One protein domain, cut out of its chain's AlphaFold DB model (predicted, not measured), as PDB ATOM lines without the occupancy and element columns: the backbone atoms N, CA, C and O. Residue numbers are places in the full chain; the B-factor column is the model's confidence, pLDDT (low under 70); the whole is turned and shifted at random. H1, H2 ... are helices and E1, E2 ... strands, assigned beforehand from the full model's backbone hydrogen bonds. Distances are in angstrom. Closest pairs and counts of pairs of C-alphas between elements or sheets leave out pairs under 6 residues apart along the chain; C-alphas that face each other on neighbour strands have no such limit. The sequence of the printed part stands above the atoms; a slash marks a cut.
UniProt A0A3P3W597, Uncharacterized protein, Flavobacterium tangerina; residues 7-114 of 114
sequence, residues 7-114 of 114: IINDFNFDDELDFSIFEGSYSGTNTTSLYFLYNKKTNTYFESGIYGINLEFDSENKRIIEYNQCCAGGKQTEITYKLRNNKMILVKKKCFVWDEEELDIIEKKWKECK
ATOM      1  N   ILE A   7     175.292 171.724 154.166       94.50
ATOM      2  CA  ILE A   7     175.981 170.918 153.143       94.50
ATOM      3  C   ILE A   7     176.470 171.852 152.034       94.50
ATOM      4  O   ILE A   7     175.735 172.741 151.620       94.50
ATOM      5  N   ILE A   8     177.692 171.631 151.544       95.81
ATOM      6  CA  ILE A   8     178.244 172.289 150.350       95.81
ATOM      7  C   ILE A   8     178.269 171.256 149.226       95.81
ATOM      8  O   ILE A   8     178.836 170.178 149.415       95.81
ATOM      9  N   ASN A   9     177.657 171.567 148.089       95.69
ATOM     10  CA  ASN A   9     177.660 170.719 146.894       95.69
ATOM     11  C   ASN A   9     177.259 171.544 145.661       95.69
ATOM     12  O   ASN A   9     176.823 172.673 145.822       95.69
ATOM     13  N   ASP A  10     177.362 170.984 144.460       96.31
ATOM     14  CA  ASP A  10     176.763 171.545 143.242       96.31
ATOM     15  C   ASP A  10     175.312 171.042 143.113       96.31
ATOM     16  O   ASP A  10     175.070 169.866 142.819       96.31
ATOM     17  N   PHE A  11     174.332 171.909 143.389       96.56
ATOM     18  CA  PHE A  11     172.915 171.524 143.425       96.56
ATOM     19  C   PHE A  11     172.185 171.776 142.102       96.56
ATOM     20  O   PHE A  11     171.059 171.293 141.922       96.56
ATOM     21  N   ASN A  12     172.787 172.521 141.171       95.88
ATOM     22  CA  ASN A  12     172.192 172.825 139.869       95.88
ATOM     23  C   ASN A  12     172.964 172.246 138.662       95.88
ATOM     24  O   ASN A  12     172.491 172.373 137.525       95.88
ATOM     25  N   PHE A  13     174.057 171.531 138.925       95.75
ATOM     26  CA  PHE A  13     174.938 170.859 137.973       95.75
ATOM     27  C   PHE A  13     175.696 171.816 137.040       95.75
ATOM     28  O   PHE A  13     175.870 171.490 135.848       95.75
ATOM     29  N   ASP A  14     176.072 172.995 137.548       94.31
ATOM     30  CA  ASP A  14     176.795 174.052 136.826       94.31
ATOM     31  C   ASP A  14     178.291 174.178 137.175       94.31
ATOM     32  O   ASP A  14     178.953 175.105 136.692       94.31
ATOM     33  N   ASP A  15     178.813 173.198 137.920       93.81
ATOM     34  CA  ASP A  15     180.194 173.087 138.392       93.81
ATOM     35  C   ASP A  15     180.604 174.175 139.409       93.81
ATOM     36  O   ASP A  15     181.796 174.361 139.670       93.81
ATOM     37  N   GLU A  16     179.642 174.878 140.021       94.69
ATOM     38  CA  GLU A  16     179.879 175.765 141.161       94.69
ATOM     39  C   GLU A  16     179.445 175.161 142.491       94.69
ATOM     40  O   GLU A  16     178.537 174.341 142.587       94.69
ATOM     41  N   LEU A  17     180.119 175.599 143.554       96.50
ATOM     42  CA  LEU A  17     179.741 175.210 144.902       96.50
ATOM     43  C   LEU A  17     178.589 176.079 145.396       96.50
ATOM     44  O   LEU A  17     178.718 177.292 145.574       96.50
ATOM     45  N   ASP A  18     177.497 175.402 145.698       97.19
ATOM     46  CA  ASP A  18     176.309 175.921 146.341       97.19
ATOM     47  C   ASP A  18     176.272 175.477 147.808       97.19
ATOM     48  O   ASP A  18     177.149 174.752 148.298       97.19
ATOM     49  N   PHE A  19     175.231 175.876 148.539       96.94
ATOM     50  CA  PHE A  19     175.000 175.331 149.872       96.94
ATOM     51  C   PHE A  19     173.531 175.038 150.153       96.94
ATOM     52  O   PHE A  19     172.623 175.658 149.598       96.94
ATOM     53  N   SER A  20     173.300 174.089 151.054       96.75
ATOM     54  CA  SER A  20     171.986 173.812 151.610       96.75
ATOM     55  C   SER A  20     171.992 173.932 153.124       96.75
ATOM     56  O   SER A  20     173.017 173.759 153.788       96.75
ATOM     57  N   ILE A  21     170.828 174.275 153.664       95.19
ATOM     58  CA  ILE A  21     170.578 174.398 155.096       95.19
ATOM     59  C   ILE A  21     169.446 173.443 155.442       95.19
ATOM     60  O   ILE A  21     168.414 173.431 154.767       95.19
ATOM     61  N   PHE A  22     169.629 172.666 156.505       93.56
ATOM     62  CA  PHE A  22     168.566 171.827 157.045       93.56
ATOM     63  C   PHE A  22     167.361 172.685 157.450       93.56
ATOM     64  O   PHE A  22     167.491 173.619 158.241       93.56
ATOM     65  N   GLU A  23     166.189 172.352 156.917       92.94
ATOM     66  CA  GLU A  23     164.949 173.073 157.208       92.94
ATOM     67  C   GLU A  23     164.162 172.369 158.313       92.94
ATOM     68  O   GLU A  23     163.717 172.997 159.275       92.94
ATOM     69  N   GLY A  24     164.008 171.050 158.199       89.56
ATOM     70  CA  GLY A  24     163.212 170.296 159.147       89.56
ATOM     71  C   GLY A  24     163.243 168.793 158.927       89.56
ATOM     72  O   GLY A  24     163.637 168.277 157.881       89.56
ATOM     73  N   SER A  25     162.799 168.088 159.961       88.38
ATOM     74  CA  SER A  25     162.548 166.650 159.947       88.38
ATOM     75  C   SER A  25     161.072 166.393 160.210       88.38
ATOM     76  O   SER A  25     160.468 167.035 161.072       88.38
ATOM     77  N   TYR A  26     160.518 165.413 159.513       82.12
ATOM     78  CA  TYR A  26     159.127 164.994 159.620       82.12
ATOM     79  C   TYR A  26     159.048 163.558 160.148       82.12
ATOM     80  O   TYR A  26     159.977 163.056 160.777       82.12
ATOM     81  N   SER A  27     157.909 162.893 159.940       75.31
ATOM     82  CA  SER A  27     157.721 161.510 160.372       75.31
ATOM     83  C   SER A  27     158.775 160.584 159.754       75.31
ATOM     84  O   SER A  27     158.981 160.578 158.541       75.31
ATOM     85  N   GLY A  28     159.421 159.780 160.599       76.12
ATOM     86  CA  GLY A  28     160.444 158.829 160.176       76.12
ATOM     87  C   GLY A  28     161.759 159.506 159.790       76.12
ATOM     88  O   GLY A  28     162.283 160.340 160.520       76.12
ATOM     89  N   THR A  29     162.316 159.097 158.653       82.25
ATOM     90  CA  THR A  29     163.605 159.560 158.116       82.25
ATOM     91  C   THR A  29     163.462 160.728 157.140       82.25
ATOM     92  O   THR A  29     164.443 161.130 156.527       82.25
ATOM     93  N   ASN A  30     162.252 161.273 156.978       89.94
ATOM     94  CA  ASN A  30     161.968 162.347 156.033       89.94
ATOM     95  C   ASN A  30     162.518 163.688 156.519       89.94
ATOM     96  O   ASN A  30     162.160 164.171 157.593       89.94
ATOM     97  N   THR A  31     163.339 164.314 155.689       91.81
ATOM     98  CA  THR A  31     163.946 165.622 155.921       91.81
ATOM     99  C   THR A  31     163.731 166.537 154.733       91.81
ATOM    100  O   THR A  31     163.586 166.077 153.599       91.81
ATOM    101  N   THR A  32     163.720 167.837 154.995       94.25
ATOM    102  CA  THR A  32     163.761 168.872 153.965       94.25
ATOM    103  C   THR A  32     164.950 169.793 154.201       94.25
ATOM    104  O   THR A  32     165.545 169.855 155.283       94.25
ATOM    105  N   SER A  33     165.359 170.481 153.144       95.19
ATOM    106  CA  SER A  33     166.448 171.449 153.178       95.19
ATOM    107  C   SER A  33     166.141 172.582 152.214       95.19
ATOM    108  O   SER A  33     165.491 172.370 151.189       95.19
ATOM    109  N   LEU A  34     166.630 173.769 152.546       96.25
ATOM    110  CA  LEU A  34     166.643 174.920 151.655       96.25
ATOM    111  C   LEU A  34     167.949 174.909 150.866       96.25
ATOM    112  O   LEU A  34     169.008 174.683 151.447       96.25
ATOM    113  N   TYR A  35     167.882 175.177 149.563       96.50
ATOM    114  CA  TYR A  35     169.038 175.155 148.664       96.50
ATOM    115  C   TYR A  35     169.304 176.549 148.110       96.50
ATOM    116  O   TYR A  35     168.401 177.173 147.538       96.50
ATOM    117  N   PHE A  36     170.542 177.013 148.239       97.38
ATOM    118  CA  PHE A  36     170.997 178.333 147.825       97.38
ATOM    119  C   PHE A  36     172.061 178.202 146.745       97.38
ATOM    120  O   PHE A  36     173.127 177.653 147.006       97.38
ATOM    121  N   LEU A  37     171.778 178.738 145.557       97.44
ATOM    122  CA  LEU A  37     172.670 178.625 144.403       97.44
ATOM    123  C   LEU A  37     173.540 179.865 144.260       97.44
ATOM    124  O   LEU A  37     173.074 180.990 144.484       97.44
ATOM    125  N   TYR A  38     174.782 179.670 143.840       97.50
ATOM    126  CA  TYR A  38     175.708 180.750 143.562       97.50
ATOM    127  C   TYR A  38     175.401 181.416 142.211       97.50
ATOM    128  O   TYR A  38     175.298 180.782 141.164       97.50
ATOM    129  N   ASN A  39     175.260 182.742 142.203       95.50
ATOM    130  CA  ASN A  39     175.111 183.522 140.977       95.50
ATOM    131  C   ASN A  39     176.414 184.251 140.644       95.50
ATOM    132  O   ASN A  39     176.695 185.322 141.183       95.50
ATOM    133  N   LYS A  40     177.158 183.728 139.661       92.62
ATOM    134  CA  LYS A  40     178.411 184.331 139.160       92.62
ATOM    135  C   LYS A  40     178.272 185.783 138.710       92.62
ATOM    136  O   LYS A  40     179.220 186.553 138.812       92.62
ATOM    137  N   LYS A  41     177.112 186.172 138.168       94.38
ATOM    138  CA  LYS A  41     176.913 187.525 137.620       94.38
ATOM    139  C   LYS A  41     176.820 188.573 138.719       94.38
ATOM    140  O   LYS A  41     177.241 189.705 138.512       94.38
ATOM    141  N   THR A  42     176.233 188.205 139.853       96.12
ATOM    142  CA  THR A  42     176.024 189.109 140.990       96.12
ATOM    143  C   THR A  42     177.008 188.857 142.126       96.12
ATOM    144  O   THR A  42     177.103 189.690 143.017       96.12
ATOM    145  N   ASN A  43     177.756 187.750 142.078       95.38
ATOM    146  CA  ASN A  43     178.639 187.274 143.141       95.38
ATOM    147  C   ASN A  43     177.895 187.088 144.479       95.38
ATOM    148  O   ASN A  43     178.383 187.464 145.544       95.38
ATOM    149  N   THR A  44     176.675 186.551 144.414       97.00
ATOM    150  CA  THR A  44     175.793 186.356 145.574       97.00
ATOM    151  C   THR A  44     175.069 185.023 145.487       97.00
ATOM    152  O   THR A  44     174.840 184.513 144.392       97.00
ATOM    153  N   TYR A  45     174.625 184.513 146.630       97.19
ATOM    154  CA  TYR A  45     173.732 183.360 146.692       97.19
ATOM    155  C   TYR A  45     172.265 183.790 146.657       97.19
ATOM    156  O   TYR A  45     171.921 184.878 147.125       97.19
ATOM    157  N   PHE A  46     171.400 182.939 146.111       96.88
ATOM    158  CA  PHE A  46     169.951 183.131 146.117       96.88
ATOM    159  C   PHE A  46     169.235 181.808 146.397       96.88
ATOM    160  O   PHE A  46     169.727 180.743 146.031       96.88
ATOM    161  N   GLU A  47     168.066 181.870 147.034       96.44
ATOM    162  CA  GLU A  47     167.238 180.685 147.263       96.44
ATOM    163  C   GLU A  47     166.715 180.132 145.928       96.44
ATOM    164  O   GLU A  47     166.136 180.850 145.110       96.44
ATOM    165  N   SER A  48     166.956 178.845 145.691       95.31
ATOM    166  CA  SER A  48     166.796 178.207 144.381       95.31
ATOM    167  C   SER A  48     165.354 177.883 143.986       95.31
ATOM    168  O   SER A  48     165.054 177.772 142.796       95.31
ATOM    169  N   GLY A  49     164.479 177.677 144.975       93.50
ATOM    170  CA  GLY A  49     163.161 177.062 144.795       93.50
ATOM    171  C   GLY A  49     163.185 175.541 144.564       93.50
ATOM    172  O   GLY A  49     162.130 174.954 144.325       93.50
ATOM    173  N   ILE A  50     164.356 174.894 144.625       95.94
ATOM    174  CA  ILE A  50     164.474 173.432 144.697       95.94
ATOM    175  C   ILE A  50     163.912 172.991 146.048       95.94
ATOM    176  O   ILE A  50     164.288 173.524 147.089       95.94
ATOM    177  N   TYR A  51     162.999 172.026 146.022       93.62
ATOM    178  CA  TYR A  51     162.284 171.560 147.201       93.62
ATOM    179  C   TYR A  51     161.862 170.102 147.012       93.62
ATOM    180  O   TYR A  51     161.521 169.678 145.907       93.62
ATOM    181  N   GLY A  52     161.861 169.352 148.108       93.69
ATOM    182  CA  GLY A  52     161.364 167.987 148.181       93.69
ATOM    183  C   GLY A  52     161.875 167.286 149.433       93.69
ATOM    184  O   GLY A  52     162.583 167.880 150.249       93.69
ATOM    185  N   ILE A  53     161.494 166.023 149.587       93.50
ATOM    186  CA  ILE A  53     161.806 165.206 150.763       93.50
ATOM    187  C   ILE A  53     163.027 164.330 150.466       93.50
ATOM    188  O   ILE A  53     163.050 163.630 149.457       93.50
ATOM    189  N   ASN A  54     164.029 164.366 151.351       93.50
ATOM    190  CA  ASN A  54     165.293 163.624 151.231       93.50
ATOM    191  C   ASN A  54     165.868 163.669 149.807       93.50
ATOM    192  O   ASN A  54     166.001 162.635 149.150       93.50
ATOM    193  N   LEU A  55     166.142 164.873 149.303       95.50
ATOM    194  CA  LEU A  55     166.698 165.013 147.963       95.50
ATOM    195  C   LEU A  55     168.151 164.531 147.919       95.50
ATOM    196  O   LEU A  55     168.992 164.974 148.701       95.50
ATOM    197  N   GLU A  56     168.440 163.674 146.952       95.12
ATOM    198  CA  GLU A  56     169.773 163.247 146.550       95.12
ATOM    199  C   GLU A  56     170.114 163.868 145.189       95.12
ATOM    200  O   GLU A  56     169.278 163.911 144.282       95.12
ATOM    201  N   PHE A  57     171.344 164.358 145.047       95.50
ATOM    202  CA  PHE A  57     171.825 165.019 143.837       95.50
ATOM    203  C   PHE A  57     172.847 164.115 143.152       95.50
ATOM    204  O   PHE A  57     173.972 163.962 143.617       95.50
ATOM    205  N   ASP A  58     172.428 163.512 142.045       94.81
ATOM    206  CA  ASP A  58     173.256 162.675 141.186       94.81
ATOM    207  C   ASP A  58     173.922 163.565 140.131       94.81
ATOM    208  O   ASP A  58     173.335 163.886 139.087       94.81
ATOM    209  N   SER A  59     175.147 163.997 140.433       92.06
ATOM    210  CA  SER A  59     175.941 164.867 139.562       92.06
ATOM    211  C   SER A  59     176.369 164.182 138.263       92.06
ATOM    212  O   SER A  59     176.486 164.854 137.238       92.06
ATOM    213  N   GLU A  60     176.541 162.855 138.259       92.38
ATOM    214  CA  GLU A  60     176.954 162.101 137.068       92.38
ATOM    215  C   GLU A  60     175.862 162.130 135.994       92.38
ATOM    216  O   GLU A  60     176.122 162.420 134.823       92.38
ATOM    217  N   ASN A  61     174.610 161.889 136.394       94.38
ATOM    218  CA  ASN A  61     173.468 161.865 135.476       94.38
ATOM    219  C   ASN A  61     172.697 163.195 135.415       94.38
ATOM    220  O   ASN A  61     171.709 163.301 134.668       94.38
ATOM    221  N   LYS A  62     173.126 164.195 136.198       94.56
ATOM    222  CA  LYS A  62     172.468 165.497 136.396       94.56
ATOM    223  C   LYS A  62     170.995 165.337 136.783       94.56
ATOM    224  O   LYS A  62     170.088 165.864 136.119       94.56
ATOM    225  N   ARG A  63     170.744 164.527 137.816       96.75
ATOM    226  CA  ARG A  63     169.403 164.193 138.323       96.75
ATOM    227  C   ARG A  63     169.263 164.539 139.792       96.75
ATOM    228  O   ARG A  63     170.214 164.485 140.554       96.75
ATOM    229  N   ILE A  64     168.032 164.847 140.174       97.50
ATOM    230  CA  ILE A  64     167.637 164.970 141.575       97.50
ATOM    231  C   ILE A  64     166.693 163.814 141.865       97.50
ATOM    232  O   ILE A  64     165.739 163.606 141.111       97.50
ATOM    233  N   ILE A  65     166.959 163.056 142.917       97.44
ATOM    234  CA  ILE A  65     166.135 161.928 143.341       97.44
ATOM    235  C   ILE A  65     165.516 162.285 144.686       97.44
ATOM    236  O   ILE A  65     166.214 162.640 145.622       97.44
ATOM    237  N   GLU A  66     164.196 162.234 144.770       96.19
ATOM    238  CA  GLU A  66     163.443 162.453 146.000       96.19
ATOM    239  C   GLU A  66     163.034 161.104 146.581       96.19
ATOM    240  O   GLU A  66     162.394 160.307 145.883       96.19
ATOM    241  N   TYR A  67     163.362 160.880 147.854       94.69
ATOM    242  CA  TYR A  67     162.952 159.693 148.596       94.69
ATOM    243  C   TYR A  67     161.999 160.071 149.718       94.69
ATOM    244  O   TYR A  67     162.348 160.779 150.659       94.69
ATOM    245  N   ASN A  68     160.791 159.534 149.668       92.88
ATOM    246  CA  ASN A  68     159.806 159.755 150.714       92.88
ATOM    247  C   ASN A  68     159.339 158.416 151.272       92.88
ATOM    248  O   ASN A  68     159.023 157.497 150.516       92.88
ATOM    249  N   GLN A  69     159.288 158.323 152.595       91.00
ATOM    250  CA  GLN A  69     158.829 157.149 153.318       91.00
ATOM    251  C   GLN A  69     157.648 157.512 154.220       91.00
ATOM    252  O   GLN A  69     157.687 158.496 154.957       91.00
ATOM    253  N   CYS A  70     156.601 156.691 154.223       88.19
ATOM    254  CA  CYS A  70     155.475 156.840 155.144       88.19
ATOM    255  C   CYS A  70     155.010 155.482 155.692       88.19
ATOM    256  O   CYS A  70     155.611 154.442 155.414       88.19
ATOM    257  N   CYS A  71     153.972 155.498 156.538       88.00
ATOM    258  CA  CYS A  71     153.338 154.287 157.077       88.00
ATOM    259  C   CYS A  71     154.333 153.330 157.763       88.00
ATOM    260  O   CYS A  71     154.374 152.147 157.443       88.00
ATOM    261  N   ALA A  72     155.177 153.860 158.658       85.19
ATOM    262  CA  ALA A  72     156.243 153.108 159.337       85.19
ATOM    263  C   ALA A  72     157.220 152.382 158.384       85.19
ATOM    264  O   ALA A  72     157.850 151.403 158.763       85.19
ATOM    265  N   GLY A  73     157.370 152.873 157.148       85.50
ATOM    266  CA  GLY A  73     158.202 152.244 156.122       85.50
ATOM    267  C   GLY A  73     157.473 151.324 155.163       85.50
ATOM    268  O   GLY A  73     158.068 150.946 154.162       85.50
ATOM    269  N   GLY A  74     156.190 151.043 155.401       88.81
ATOM    270  CA  GLY A  74     155.387 150.195 154.525       88.81
ATOM    271  C   GLY A  74     155.085 150.807 153.155       88.81
ATOM    272  O   GLY A  74     154.625 150.103 152.262       88.81
ATOM    273  N   LYS A  75     155.336 152.109 152.969       91.81
ATOM    274  CA  LYS A  75     155.234 152.789 151.676       91.81
ATOM    275  C   LYS A  75     156.445 153.684 151.454       91.81
ATOM    276  O   LYS A  75     156.791 154.491 152.319       91.81
ATOM    277  N   GLN A  76     157.048 153.562 150.279       93.62
ATOM    278  CA  GLN A  76     158.197 154.352 149.855       93.62
ATOM    279  C   GLN A  76     157.992 154.844 148.424       93.62
ATOM    280  O   GLN A  76     157.443 154.142 147.573       93.62
ATOM    281  N   THR A  77     158.443 156.057 148.135       94.75
ATOM    282  CA  THR A  77     158.425 156.604 146.780       94.75
ATOM    283  C   THR A  77     159.792 157.131 146.404       94.75
ATOM    284  O   THR A  77     160.407 157.848 147.190       94.75
ATOM    285  N   GLU A  78     160.197 156.836 145.174       96.19
ATOM    286  CA  GLU A  78     161.380 157.402 144.531       96.19
ATOM    287  C   GLU A  78     160.906 158.227 143.334       96.19
ATOM    288  O   GLU A  78     160.239 157.712 142.425       96.19
ATOM    289  N   ILE A  79     161.218 159.521 143.327       97.38
ATOM    290  CA  ILE A  79     160.879 160.408 142.217       97.38
ATOM    291  C   ILE A  79     162.159 160.997 141.642       97.38
ATOM    292  O   ILE A  79     162.884 161.717 142.313       97.38
ATOM    293  N   THR A  80     162.414 160.729 140.365       97.88
ATOM    294  CA  THR A  80     163.560 161.290 139.652       97.88
ATOM    295  C   THR A  80     163.137 162.534 138.887       97.88
ATOM    296  O   THR A  80     162.194 162.506 138.084       97.88
ATOM    297  N   TYR A  81     163.901 163.604 139.053       98.06
ATOM    298  CA  TYR A  81     163.764 164.868 138.353       98.06
ATOM    299  C   TYR A  81     165.021 165.171 137.535       98.06
ATOM    300  O   TYR A  81     166.131 164.748 137.853       98.06
ATOM    301  N   LYS A  82     164.842 165.931 136.458       96.56
ATOM    302  CA  LYS A  82     165.919 166.683 135.803       96.56
ATOM    303  C   LYS A  82     165.766 168.148 136.183       96.56
ATOM    304  O   LYS A  82     164.634 168.631 136.257       96.56
ATOM    305  N   LEU A  83     166.868 168.865 136.340       94.00
ATOM    306  CA  LEU A  83     166.818 170.304 136.561       94.00
ATOM    307  C   LEU A  83     166.922 171.047 135.222       94.00
ATOM    308  O   LEU A  83     167.762 170.732 134.379       94.00
ATOM    309  N   ARG A  84     166.032 172.013 134.982       92.06
ATOM    310  CA  ARG A  84     166.139 172.959 133.859       92.06
ATOM    311  C   ARG A  84     165.774 174.352 134.334       92.06
ATOM    312  O   ARG A  84     164.650 174.556 134.779       92.06
ATOM    313  N   ASN A  85     166.694 175.307 134.198       88.31
ATOM    314  CA  ASN A  85     166.519 176.684 134.676       88.31
ATOM    315  C   ASN A  85     166.061 176.722 136.146       88.31
ATOM    316  O   ASN A  85     165.063 177.370 136.461       88.31
ATOM    317  N   ASN A  86     166.729 175.946 137.008       87.38
ATOM    318  CA  ASN A  86     166.417 175.774 138.436       87.38
ATOM    319  C   ASN A  86     165.003 175.244 138.732       87.38
ATOM    320  O   ASN A  86     164.526 175.324 139.857       87.38
ATOM    321  N   LYS A  87     164.321 174.666 137.734       92.44
ATOM    322  CA  LYS A  87     163.022 174.010 137.905       92.44
ATOM    323  C   LYS A  87     163.172 172.504 137.808       92.44
ATOM    324  O   LYS A  87     163.730 171.989 136.834       92.44
ATOM    325  N   MET A  88     162.624 171.807 138.797       95.62
ATOM    326  CA  MET A  88     162.555 170.350 138.825       95.62
ATOM    327  C   MET A  88     161.494 169.871 137.834       95.62
ATOM    328  O   MET A  88     160.310 170.175 137.953       95.62
ATOM    329  N   ILE A  89     161.925 169.123 136.821       96.56
ATOM    330  CA  ILE A  89     161.049 168.531 135.814       96.56
ATOM    331  C   ILE A  89     161.007 167.028 136.046       96.56
ATOM    332  O   ILE A  89     162.040 166.363 136.006       96.56
ATOM    333  N   LEU A  90     159.807 166.489 136.246       96.81
ATOM    334  CA  LEU A  90     159.595 165.068 136.489       96.81
ATOM    335  C   LEU A  90     160.122 164.200 135.337       96.81
ATOM    336  O   LEU A  90     159.871 164.486 134.164       96.81
ATOM    337  N   VAL A  91     160.815 163.116 135.682       96.81
ATOM    338  CA  VAL A  91     161.354 162.132 134.731       96.81
ATOM    339  C   VAL A  91     160.742 160.763 134.979       96.81
ATOM    340  O   VAL A  91     160.230 160.144 134.051       96.81
ATOM    341  N   LYS A  92     160.796 160.293 136.228       96.56
ATOM    342  CA  LYS A  92     160.340 158.958 136.617       96.56
ATOM    343  C   LYS A  92     159.741 159.001 138.015       96.56
ATOM    344  O   LYS A  92     160.140 159.816 138.839       96.56
ATOM    345  N   LYS A  93     158.775 158.120 138.257       96.62
ATOM    346  CA  LYS A  93     158.202 157.848 139.572       96.62
ATOM    347  C   LYS A  93     158.196 156.348 139.794       96.62
ATOM    348  O   LYS A  93     157.746 155.628 138.902       96.62
ATOM    349  N   LYS A  94     158.646 155.905 140.958       96.50
ATOM    350  CA  LYS A  94     158.502 154.529 141.429       96.50
ATOM    351  C   LYS A  94     157.784 154.534 142.766       96.50
ATOM    352  O   LYS A  94     157.974 155.435 143.581       96.50
ATOM    353  N   CYS A  95     156.939 153.537 142.953       95.62
ATOM    354  CA  CYS A  95     156.194 153.316 144.176       95.62
ATOM    355  C   CYS A  95     156.579 151.945 144.693       95.62
ATOM    356  O   CYS A  95     156.518 150.980 143.936       95.62
ATOM    357  N   PHE A  96     156.946 151.876 145.962       94.50
ATOM    358  CA  PHE A  96     157.273 150.634 146.623       94.50
ATOM    359  C   PHE A  96     156.384 150.462 147.845       94.50
ATOM    360  O   PHE A  96     156.197 151.397 148.630       94.50
ATOM    361  N   VAL A  97     155.801 149.278 147.980       94.44
ATOM    362  CA  VAL A  97     154.854 148.962 149.050       94.44
ATOM    363  C   VAL A  97     155.265 147.639 149.671       94.44
ATOM    364  O   VAL A  97     155.684 146.728 148.959       94.44
ATOM    365  N   TRP A  98     155.153 147.561 150.994       92.44
ATOM    366  CA  TRP A  98     155.308 146.316 151.731       92.44
ATOM    367  C   TRP A  98     154.260 145.301 151.281       92.44
ATOM    368  O   TRP A  98     153.060 145.587 151.311       92.44
ATOM    369  N   ASP A  99     154.722 144.129 150.874       91.88
ATOM    370  CA  ASP A  99     153.887 143.004 150.492       91.88
ATOM    371  C   ASP A  99     153.941 141.941 151.596       91.88
ATOM    372  O   ASP A  99     155.012 141.486 151.996       91.88
ATOM    373  N   GLU A 100     152.777 141.595 152.147       89.50
ATOM    374  CA  GLU A 100     152.681 140.651 153.267       89.50
ATOM    375  C   GLU A 100     152.930 139.197 152.842       89.50
ATOM    376  O   GLU A 100     153.265 138.379 153.697       89.50
ATOM    377  N   GLU A 101     152.783 138.872 151.553       90.94
ATOM    378  CA  GLU A 101     153.010 137.517 151.042       90.94
ATOM    379  C   GLU A 101     154.505 137.269 150.821       90.94
ATOM    380  O   GLU A 101     155.043 136.264 151.285       90.94
ATOM    381  N   GLU A 102     155.184 138.213 150.166       90.12
ATOM    382  CA  GLU A 102     156.629 138.141 149.901       90.12
ATOM    383  C   GLU A 102     157.479 138.562 151.116       90.12
ATOM    384  O   GLU A 102     158.682 138.305 151.152       90.12
ATOM    385  N   LEU A 103     156.861 139.191 152.129       89.44
ATOM    386  CA  LEU A 103     157.526 139.786 153.299       89.44
ATOM    387  C   LEU A 103     158.654 140.757 152.910       89.44
ATOM    388  O   LEU A 103     159.689 140.826 153.579       89.44
ATOM    389  N   ASP A 104     158.444 141.510 151.827       92.12
ATOM    390  CA  ASP A 104     159.418 142.445 151.266       92.12
ATOM    391  C   ASP A 104     158.740 143.690 150.668       92.12
ATOM    392  O   ASP A 104     157.528 143.741 150.439       92.12
ATOM    393  N   ILE A 105     159.535 144.728 150.413       90.44
ATOM    394  CA  ILE A 105     159.117 145.950 149.731       90.44
ATOM    395  C   ILE A 105     159.280 145.759 148.223       90.44
ATOM    396  O   ILE A 105     160.392 145.672 147.708       90.44
ATOM    397  N   ILE A 106     158.166 145.778 147.492       94.06
ATOM    398  CA  ILE A 106     158.168 145.543 146.044       94.06
ATOM    399  C   ILE A 106     157.620 146.732 145.262       94.06
ATOM    400  O   ILE A 106     156.785 147.500 145.747       94.06
ATOM    401  N   GLU A 107     158.091 146.887 144.020       95.06
ATOM    402  CA  GLU A 107     157.615 147.945 143.129       95.06
ATOM    403  C   GLU A 107     156.163 147.670 142.709       95.06
ATOM    404  O   GLU A 107     155.839 146.637 142.117       95.06
ATOM    405  N   LYS A 108     155.277 148.624 142.996       93.94
ATOM    406  CA  LYS A 108     153.858 148.595 142.635       93.94
ATOM    407  C   LYS A 108     153.508 149.787 141.747       93.94
ATOM    408  O   LYS A 108     154.295 150.710 141.512       93.94
ATOM    409  N   LYS A 109     152.279 149.804 141.224       92.38
ATOM    410  CA  LYS A 109     151.802 150.935 140.416       92.38
ATOM    411  C   LYS A 109     151.732 152.187 141.287       92.38
ATOM    412  O   LYS A 109     151.231 152.144 142.402       92.38
ATOM    413  N   TRP A 110     152.093 153.347 140.729       89.88
ATOM    414  CA  TRP A 110     152.090 154.633 141.452       89.88
ATOM    415  C   TRP A 110     150.789 154.954 142.214       89.88
ATOM    416  O   TRP A 110     150.810 155.652 143.221       89.88
ATOM    417  N   LYS A 111     149.642 154.457 141.735       89.00
ATOM    418  CA  LYS A 111     148.342 154.649 142.392       89.00
ATOM    419  C   LYS A 111     148.264 154.029 143.794       89.00
ATOM    420  O   LYS A 111     147.424 154.467 144.562       89.00
ATOM    421  N   GLU A 112     149.107 153.054 144.115       87.00
ATOM    422  CA  GLU A 112     149.100 152.341 145.402       87.00
ATOM    423  C   GLU A 112     149.854 153.111 146.507       87.00
ATOM    424  O   GLU A 112     149.568 152.955 147.698       87.00
ATOM    425  N   CYS A 113     150.746 154.029 146.115       84.81
ATOM    426  CA  CYS A 113     151.409 154.971 147.020       84.81
ATOM    427  C   CYS A 113     150.637 156.287 147.217       84.81
ATOM    428  O   CYS A 113     151.134 157.168 147.918       84.81
ATOM    429  N   LYS A 114     149.462 156.445 146.594       72.44
ATOM    430  CA  LYS A 114     148.574 157.584 146.859       72.44
ATOM    431  C   LYS A 114     147.762 157.400 148.137       72.44
ATOM    432  O   LYS A 114     147.574 156.241 148.572       72.44
TER     433      LYS A 114
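This is residues 7 to 114 of the 114 residues of an uncharacterized protein of Flavobacterium tangerina (UniProt A0A3P3W597). Two antiparallel sheets, offset from each other along a rod, make this domain: a larger one of E5 to E9, curled like part of a barrel, and a smaller one of E1 to E4, with little direct contact between their strands. The hairpin of E3 and E4 lies at one end of the rod and that of E8 and E9 at the other, while the short helix H1 covers part of E8. The printed part has 108 residues with nine named strands and then one named helix, and is mostly strand. The sheet orders are E5, E6, E7, E8, E9 and E1, E2, E3, E4. The whole is only just loose, close to compact, with a radius of gyration of the C-alphas of 15.9 A and spans of 57 by 26 by 20 A.

The larger sheet is strongly twisted and is a meander, each strand the antiparallel neighbour of the one before: E5 (residues 55 to 58), E6 (63 to 70), E7 (75 to 84), E8 (87 to 99) and E9 (104 to 108). N 56 and O 65 of E5 and E6 are within hydrogen-bond range at 2.8 A, as are N 66 and O 79 of E6 and E7 at 2.8 A. N 78 and O 94 of E7 and E8 are 3.1 A apart, and N 97 and O 106 of E8 and E9 3.0 A. E8 bends by 59 degrees at residue 91. H1 (residues 110 to 113) is on this sheet, over E8, at a height over the sheet of 6.8 A; its closest C-alpha pair with E8 is Cys 95 and Trp 110, 5.1 A. H1 is too short for an O i to N i+4 pair; its one O i to N i+3 pair is within range. The smaller sheet is also a meander: E1 (residues 7 to 9), E2 (18 to 25), E3 (31 to 39) and E4 (44 to 47). N 9 and O 18 of E1 and E2 are 3.2 A apart, N 21 and O 34 of E2 and E3 2.9 A, and N 37 and O 46 of E3 and E4 2.9 A. The pairing of E3 is staggered: residues 31 to 36 pair with E2 and 36 to 39 with E4. Between E3 and E5 the closest C-alphas are those of Thr 32 and Leu 55, 7.7 A; E2 and E6 are apart.

E1 begins at C-alpha 7, (175.981, 170.918, 153.143). E8 is 34.7 A long, E7 29.0 A, E3 25.9 A, E6 23.0 A and E2 21.5 A. H1 ends at C-alpha 113, (151.409, 154.971, 147.020).

The C-alphas farthest apart, those of Thr 42 and Glu 101, are 57.4 A apart. The printed part has no cut and no long link. Its mean pLDDT is 93.1, and no printed residue is under 70.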